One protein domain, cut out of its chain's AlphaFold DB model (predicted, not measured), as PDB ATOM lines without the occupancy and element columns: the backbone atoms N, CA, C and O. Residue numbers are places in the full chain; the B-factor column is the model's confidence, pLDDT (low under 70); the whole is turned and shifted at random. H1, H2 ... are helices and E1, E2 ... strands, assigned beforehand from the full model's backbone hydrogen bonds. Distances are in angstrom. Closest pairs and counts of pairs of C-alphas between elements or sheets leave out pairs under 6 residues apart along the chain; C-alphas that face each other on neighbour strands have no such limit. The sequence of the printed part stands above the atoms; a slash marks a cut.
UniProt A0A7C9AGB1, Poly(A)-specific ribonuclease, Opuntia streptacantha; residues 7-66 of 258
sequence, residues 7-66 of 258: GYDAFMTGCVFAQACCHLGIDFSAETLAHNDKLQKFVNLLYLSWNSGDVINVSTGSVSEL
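What this domain is: This is residues 7 to 66 of the 258 residues of the protein "Poly(A)-specific ribonuclease" of Opuntia streptacantha (UniProt A0A7C9AGB1). A long helix, H1, and a small three-stranded sheet stand at two ends of a loose, open frame, with the short helix H2 between them along a looping chain. The sheet is E1, E2 and E3, and residues 7 to 17 of H1 stick out free. The printed part has 60 residues, with two named helices and three named strands in the order H1, H2, E1, E2, E3; the sheet order is E1, E2, E3, antiparallel throughout. The class is mixed, helices and strands; the whole is loose, with a radius of gyration of the C-alphas of 13.2 A and spans of 33 by 28 by 20 A.

Where its parts are: H1 is residues 7 to 23, 24.6 A long, beginning at C-alpha 7 (198.426, 204.488, 128.862). H2 is residues 37 to 40. E1 is residues 45 to 47, E2 residues 54 to 57, 9.9 A long, and E3 residues 63 to 65, ending at C-alpha 65 (210.335, 201.473, 155.995).

How they stand to each other: H1 and H2 are close but not clearly touching; their closest C-alphas, of Cys 21 and Leu 39, are 7.9 A apart. H1 is apart from E1, E2 and E3. Neither helix is on the sheet. E1, E2 and E3 form a meander, each strand the antiparallel neighbour of the one before. E1 and E2 are a hairpin, at 152 degrees between directions, with N 46 and O 56 within hydrogen-bond range at 2.9 A. E2 and E3 are a hairpin at 137 degrees, with N 55 and O 64 at 2.9 A. In H1 every O i to N i+4 pair is within hydrogen-bond range; H2 is too short for such a pair, and 0 of its 1 O i to N i+3 pair is within range.

The domain as a whole: The farthest C-alphas, of Glu 31 and Asn 51, are 35.7 A apart. The printed part has no cut. The link H1 to H2, 13 residues, is long. The mean pLDDT of the printed part is 81.5; residues 30 to 32, 34, 49 to 53 and 65 to 66 are under 70.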
ATOM      1  N   GLY A   7     197.716 203.385 129.511       91.69
ATOM      2  CA  GLY A   7     198.426 204.488 128.862       91.69
ATOM      3  C   GLY A   7     198.158 205.843 129.520       91.69
ATOM      4  O   GLY A   7     199.091 206.609 129.758       91.69
ATOM      5  N   TYR A   8     196.900 206.123 129.868       90.25
ATOM      6  CA  TYR A   8     196.527 207.356 130.559       90.25
ATOM      7  C   TYR A   8     197.081 207.393 131.987       90.25
ATOM      8  O   TYR A   8     197.631 208.409 132.411       90.25
ATOM      9  N   ASP A   9     196.999 206.278 132.716       92.25
ATOM     10  CA  ASP A   9     197.529 206.186 134.075       92.25
ATOM     11  C   ASP A   9     199.061 206.341 134.078       92.25
ATOM     12  O   ASP A   9     199.590 207.099 134.890       92.25
ATOM     13  N   ALA A  10     199.776 205.739 133.118       93.38
ATOM     14  CA  ALA A  10     201.220 205.923 132.955       93.38
ATOM     15  C   ALA A  10     201.595 207.382 132.646       93.38
ATOM     16  O   ALA A  10     202.545 207.913 133.227       93.38
ATOM     17  N   PHE A  11     200.828 208.054 131.782       92.62
ATOM     18  CA  PHE A  11     201.001 209.480 131.508       92.62
ATOM     19  C   PHE A  11     200.820 210.323 132.780       92.62
ATOM     20  O   PHE A  11     201.675 211.149 133.106       92.62
ATOM     21  N   MET A  12     199.753 210.078 133.547       94.75
ATOM     22  CA  MET A  12     199.495 210.786 134.803       94.75
ATOM     23  C   MET A  12     200.583 210.524 135.851       94.75
ATOM     24  O   MET A  12     201.026 211.463 136.514       94.75
ATOM     25  N   THR A  13     201.068 209.284 135.973       93.50
ATOM     26  CA  THR A  13     202.220 208.944 136.820       93.50
ATOM     27  C   THR A  13     203.469 209.719 136.397       93.50
ATOM     28  O   THR A  13     204.152 210.277 137.257       93.50
ATOM     29  N   GLY A  14     203.740 209.826 135.092       91.88
ATOM     30  CA  GLY A  14     204.845 210.622 134.551       91.88
ATOM     31  C   GLY A  14     204.745 212.110 134.907       91.88
ATOM     32  O   GLY A  14     205.730 212.705 135.341       91.88
ATOM     33  N   CYS A  15     203.550 212.700 134.817       92.69
ATOM     34  CA  CYS A  15     203.303 214.087 135.225       92.69
ATOM     35  C   CYS A  15     203.583 214.317 136.717       92.69
ATOM     36  O   CYS A  15     204.251 215.287 137.079       92.69
ATOM     37  N   VAL A  16     203.113 213.415 137.586       93.50
ATOM     38  CA  VAL A  16     203.371 213.487 139.036       93.50
ATOM     39  C   VAL A  16     204.866 213.352 139.330       93.50
ATOM     40  O   VAL A  16     205.405 214.113 140.135       93.50
ATOM     41  N   PHE A  17     205.554 212.432 138.652       91.75
ATOM     42  CA  PHE A  17     207.001 212.265 138.770       91.75
ATOM     43  C   PHE A  17     207.764 213.536 138.365       91.75
ATOM     44  O   PHE A  17     208.631 213.994 139.113       91.75
ATOM     45  N   ALA A  18     207.409 214.144 137.229       89.75
ATOM     46  CA  ALA A  18     208.031 215.379 136.758       89.75
ATOM     47  C   ALA A  18     207.834 216.534 137.752       89.75
ATOM     48  O   ALA A  18     208.794 217.208 138.117       89.75
ATOM     49  N   GLN A  19     206.614 216.714 138.269       90.56
ATOM     50  CA  GLN A  19     206.318 217.724 139.290       90.56
ATOM     51  C   GLN A  19     207.115 217.503 140.581       90.56
ATOM     52  O   GLN A  19     207.679 218.451 141.131       90.56
ATOM     53  N   ALA A  20     207.203 216.258 141.056       89.69
ATOM     54  CA  ALA A  20     207.989 215.919 142.240       89.69
ATOM     55  C   ALA A  20     209.479 216.232 142.040       89.69
ATOM     56  O   ALA A  20     210.117 216.801 142.925       89.69
ATOM     57  N   CYS A  21     210.024 215.932 140.861       87.44
ATOM     58  CA  CYS A  21     211.398 216.272 140.506       87.44
ATOM     59  C   CYS A  21     211.626 217.791 140.463       87.44
ATOM     60  O   CYS A  21     212.609 218.264 141.035       87.44
ATOM     61  N   CYS A  22     210.692 218.568 139.904       86.44
ATOM     62  CA  CYS A  22     210.750 220.033 139.945       86.44
ATOM     63  C   CYS A  22     210.791 220.560 141.388       86.44
ATOM     64  O   CYS A  22     211.617 221.411 141.708       86.44
ATOM     65  N   HIS A  23     209.963 220.019 142.288       87.75
ATOM     66  CA  HIS A  23     209.984 220.393 143.709       87.75
ATOM     67  C   HIS A  23     211.288 220.007 144.416       87.75
ATOM     68  O   HIS A  23     211.734 220.712 145.319       87.75
ATOM     69  N   LEU A  24     211.931 218.917 143.996       86.06
ATOM     70  CA  LEU A  24     213.256 218.524 144.478       86.06
ATOM     71  C   LEU A  24     214.387 219.365 143.858       86.06
ATOM     72  O   LEU A  24     215.555 219.184 144.222       86.06
ATOM     73  N   GLY A  25     214.073 220.291 142.946       86.75
ATOM     74  CA  GLY A  25     215.050 221.083 142.201       86.75
ATOM     75  C   GLY A  25     215.923 220.205 141.307       86.75
ATOM     76  O   GLY A  25     217.145 220.355 141.313       86.75
ATOM     77  N   ILE A  26     215.314 219.215 140.652       86.12
ATOM     78  CA  ILE A  26     215.931 218.383 139.619       86.12
ATOM     79  C   ILE A  26     215.558 218.986 138.268       86.12
ATOM     80  O   ILE A  26     214.379 219.164 137.968       86.12
ATOM     81  N   ASP A  27     216.574 219.289 137.469       79.56
ATOM     82  CA  ASP A  27     216.411 219.807 136.118       79.56
ATOM     83  C   ASP A  27     216.483 218.659 135.103       79.56
ATOM     84  O   ASP A  27     217.467 217.919 135.049       79.56
ATOM     85  N   PHE A  28     215.422 218.507 134.312       74.56
ATOM     86  CA  PHE A  28     215.319 217.499 133.256       74.56
ATOM     87  C   PHE A  28     216.066 217.879 131.973       74.56
ATOM     88  O   PHE A  28     216.214 217.034 131.095       74.56
ATOM     89  N   SER A  29     216.523 219.128 131.847       70.56
ATOM     90  CA  SER A  29     217.284 219.599 130.686       70.56
ATOM     91  C   SER A  29     218.766 219.206 130.724       70.56
ATOM     92  O   SER A  29     219.448 219.294 129.705       70.56
ATOM     93  N   ALA A  30     219.265 218.727 131.870       64.62
ATOM     94  CA  ALA A  30     220.632 218.236 132.011       64.62
ATOM     95  C   ALA A  30     220.756 216.783 131.511       64.62
ATOM     96  O   ALA A  30     220.015 215.901 131.947       64.62
ATOM     97  N   GLU A  31     221.737 216.521 130.640       61.66
ATOM     98  CA  GLU A  31     221.929 215.266 129.880       61.66
ATOM     99  C   GLU A  31     222.110 213.984 130.720       61.66
ATOM    100  O   GLU A  31     222.137 212.881 130.178       61.66
ATOM    101  N   THR A  32     222.177 214.071 132.049       65.44
ATOM    102  CA  THR A  32     222.357 212.903 132.918       65.44
ATOM    103  C   THR A  32     221.445 212.927 134.138       65.44
ATOM    104  O   THR A  32     221.907 212.875 135.278       65.44
ATOM    105  N   LEU A  33     220.130 212.922 133.908       71.62
ATOM    106  CA  LEU A  33     219.123 212.689 134.954       71.62
ATOM    107  C   LEU A  33     219.423 211.411 135.765       71.62
ATOM    108  O   LEU A  33     219.282 211.392 136.986       71.62
ATOM    109  N   ALA A  34     219.917 210.371 135.088       68.44
ATOM    110  CA  ALA A  34     220.312 209.106 135.699       68.44
ATOM    111  C   ALA A  34     221.463 209.239 136.712       68.44
ATOM    112  O   ALA A  34     221.580 208.383 137.572       68.44
ATOM    113  N   HIS A  35     222.282 210.292 136.667       71.25
ATOM    114  CA  HIS A  35     223.390 210.508 137.611       71.25
ATOM    115  C   HIS A  35     223.067 211.577 138.662       71.25
ATOM    116  O   HIS A  35     223.949 212.039 139.377       71.25
ATOM    117  N   ASN A  36     221.804 212.000 138.765       83.06
ATOM    118  CA  ASN A  36     221.408 212.990 139.750       83.06
ATOM    119  C   ASN A  36     221.380 212.374 141.160       83.06
ATOM    120  O   ASN A  36     220.566 211.492 141.436       83.06
ATOM    121  N   ASP A  37     222.204 212.890 142.074       83.81
ATOM    122  CA  ASP A  37     222.318 212.401 143.458       83.81
ATOM    123  C   ASP A  37     220.997 212.419 144.243       83.81
ATOM    124  O   ASP A  37     220.808 211.642 145.182       83.81
ATOM    125  N   LYS A  38     220.067 213.318 143.897       85.75
ATOM    126  CA  LYS A  38     218.744 213.371 144.531       85.75
ATOM    127  C   LYS A  38     217.847 212.262 143.995       85.75
ATOM    128  O   LYS A  38     217.142 211.645 144.787       85.75
ATOM    129  N   LEU A  39     217.890 211.993 142.687       85.62
ATOM    130  CA  LEU A  39     217.087 210.946 142.053       85.62
ATOM    131  C   LEU A  39     217.607 209.543 142.382       85.62
ATOM    132  O   LEU A  39     216.810 208.653 142.658       85.62
ATOM    133  N   GLN A  40     218.930 209.364 142.423       85.56
ATOM    134  CA  GLN A  40     219.602 208.100 142.744       85.56
ATOM    135  C   GLN A  40     219.113 207.472 144.057       85.56
ATOM    136  O   GLN A  40     219.002 206.254 144.156       85.56
ATOM    137  N   LYS A  41     218.714 208.289 145.039       86.19
ATOM    138  CA  LYS A  41     218.144 207.825 146.318       86.19
ATOM    139  C   LYS A  41     216.813 207.080 146.181       86.19
ATOM    140  O   LYS A  41     216.419 206.397 147.119       86.19
ATOM    141  N   PHE A  42     216.120 207.237 145.058       86.12
ATOM    142  CA  PHE A  42     214.813 206.638 144.787       86.12
ATOM    143  C   PHE A  42     214.868 205.566 143.688       86.12
ATOM    144  O   PHE A  42     213.859 204.920 143.410       86.12
ATOM    145  N   VAL A  43     216.032 205.359 143.064       87.19
ATOM    146  CA  VAL A  43     216.220 204.344 142.022       87.19
ATOM    147  C   VAL A  43     216.171 202.950 142.645       87.19
ATOM    148  O   VAL A  43     216.701 202.715 143.729       87.19
ATOM    149  N   ASN A  44     215.524 202.014 141.945       89.38
ATOM    150  CA  ASN A  44     215.341 200.620 142.366       89.38
ATOM    151  C   ASN A  44     214.621 200.453 143.713       89.38
ATOM    152  O   ASN A  44     214.707 199.390 144.325       89.38
ATOM    153  N   LEU A  45     213.898 201.474 144.171       88.88
ATOM    154  CA  LEU A  45     213.032 201.394 145.336       88.88
ATOM    155  C   LEU A  45     211.594 201.149 144.879       88.88
ATOM    156  O   LEU A  45     210.975 202.012 144.258       88.88
ATOM    157  N   LEU A  46     211.056 199.972 145.192       87.75
ATOM    158  CA  LEU A  46     209.680 199.605 144.875       87.75
ATOM    159  C   LEU A  46     208.824 199.650 146.140       87.75
ATOM    160  O   LEU A  46     209.113 198.993 147.138       87.75
ATOM    161  N   TYR A  47     207.746 200.423 146.081       83.69
ATOM    162  CA  TYR A  47     206.768 200.506 147.158       83.69
ATOM    163  C   TYR A  47     205.915 199.233 147.177       83.69
ATOM    164  O   TYR A  47     205.249 198.926 146.189       83.69
ATOM    165  N   LEU A  48     205.945 198.476 148.278       74.56
ATOM    166  CA  LEU A  48     205.291 197.161 148.348       74.56
ATOM    167  C   LEU A  48     203.785 197.258 148.591       74.56
ATOM    168  O   LEU A  48     203.019 196.396 148.168       74.56
ATOM    169  N   SER A  49     203.341 198.296 149.295       64.56
ATOM    170  CA  SER A  49     201.931 198.483 149.615       64.56
ATOM    171  C   SER A  49     201.667 199.915 150.012       64.56
ATOM    172  O   SER A  49     202.349 200.418 150.901       64.56
ATOM    173  N   TRP A  50     200.596 200.514 149.465       56.00
ATOM    174  CA  TRP A  50     200.066 201.826 149.876       56.00
ATOM    175  C   TRP A  50     199.939 201.979 151.411       56.00
ATOM    176  O   TRP A  50     199.924 203.093 151.937       56.00
ATOM    177  N   ASN A  51     199.822 200.861 152.134       53.88
ATOM    178  CA  ASN A  51     199.437 200.838 153.535       53.88
ATOM    179  C   ASN A  51     200.581 200.560 154.514       53.88
ATOM    180  O   ASN A  51     200.449 200.944 155.671       53.88
ATOM    181  N   SER A  52     201.659 199.877 154.124       58.41
ATOM    182  CA  SER A  52     202.691 199.500 155.103       58.41
ATOM    183  C   SER A  52     203.838 200.499 155.197       58.41
ATOM    184  O   SER A  52     204.503 200.546 156.222       58.41
ATOM    185  N   GLY A  53     204.055 201.332 154.174       64.44
ATOM    186  CA  GLY A  53     205.263 202.161 154.126       64.44
ATOM    187  C   GLY A  53     206.520 201.379 153.746       64.44
ATOM    188  O   GLY A  53     207.582 201.989 153.612       64.44
ATOM    189  N   ASP A  54     206.394 200.064 153.542       76.31
ATOM    190  CA  ASP A  54     207.509 199.195 153.197       76.31
ATOM    191  C   ASP A  54     207.951 199.429 151.760       76.31
ATOM    192  O   ASP A  54     207.152 199.456 150.812       76.31
ATOM    193  N   VAL A  55     209.262 199.531 151.603       83.75
ATOM    194  CA  VAL A  55     209.925 199.697 150.323       83.75
ATOM    195  C   VAL A  55     210.995 198.632 150.195       83.75
ATOM    196  O   VAL A  55     211.842 198.469 151.077       83.75
ATOM    197  N   ILE A  56     210.953 197.896 149.089       88.19
ATOM    198  CA  ILE A  56     212.002 196.949 148.734       88.19
ATOM    199  C   ILE A  56     213.022 197.646 147.842       88.19
ATOM    200  O   ILE A  56     212.675 198.261 146.833       88.19
ATOM    201  N   ASN A  57     214.295 197.541 148.206       88.94
ATOM    202  CA  ASN A  57     215.375 197.852 147.286       88.94
ATOM    203  C   ASN A  57     215.589 196.639 146.379       88.94
ATOM    204  O   ASN A  57     216.089 195.607 146.815       88.94
ATOM    205  N   VAL A  58     215.208 196.767 145.112       89.44
ATOM    206  CA  VAL A  58     215.271 195.696 144.110       89.44
ATOM    207  C   VAL A  58     216.719 195.301 143.794       89.44
ATOM    208  O   VAL A  58     216.975 194.165 143.415       89.44
ATOM    209  N   SER A  59     217.685 196.198 144.012       88.12
ATOM    210  CA  SER A  59     219.110 195.907 143.789       88.12
ATOM    211  C   SER A  59     219.695 194.999 144.871       88.12
ATOM    212  O   SER A  59     220.583 194.200 144.590       88.12
ATOM    213  N   THR A  60     219.245 195.148 146.122       87.25
ATOM    214  CA  THR A  60     219.815 194.448 147.289       87.25
ATOM    215  C   THR A  60     218.883 193.393 147.882       87.25
ATOM    216  O   THR A  60     219.319 192.592 148.706       87.25
ATOM    217  N   GLY A  61     217.600 193.409 147.519       81.50
ATOM    218  CA  GLY A  61     216.547 192.601 148.134       81.50
ATOM    219  C   GLY A  61     216.170 193.034 149.557       81.50
ATOM    220  O   GLY A  61     215.365 192.365 150.201       81.50
ATOM    221  N   SER A  62     216.734 194.129 150.079       83.75
ATOM    222  CA  SER A  62     216.462 194.579 151.447       83.75
ATOM    223  C   SER A  62     215.138 195.333 151.534       83.75
ATOM    224  O   SER A  62     214.892 196.239 150.736       83.75
ATOM    225  N   VAL A  63     214.333 195.014 152.547       80.31
ATOM    226  CA  VAL A  63     213.096 195.738 152.868       80.31
ATOM    227  C   VAL A  63     213.382 196.777 153.949       80.31
ATOM    228  O   VAL A  63     214.074 196.498 154.928       80.31
ATOM    229  N   SER A  64     212.898 197.998 153.760       74.69
ATOM    230  CA  SER A  64     213.033 199.095 154.721       74.69
ATOM    231  C   SER A  64     211.766 199.942 154.735       74.69
ATOM    232  O   SER A  64     211.115 200.110 153.706       74.69
ATOM    233  N   GLU A  65     211.422 200.500 155.891       64.75
ATOM    234  CA  GLU A  65     210.335 201.473 155.995       64.75
ATOM    235  C   GLU A  65     210.840 202.827 155.477       64.75
ATOM    236  O   GLU A  65     211.850 203.353 155.958       64.75
ATOM    237  N   LEU A  66     210.167 203.411 154.479       59.72
ATOM    238  CA  LEU A  66     210.485 204.780 154.072       59.72
ATOM    239  C   LEU A  66     210.028 205.733 155.195       59.72
ATOM    240  O   LEU A  66     208.890 205.609 155.650       59.72
TER     241      LEU A  66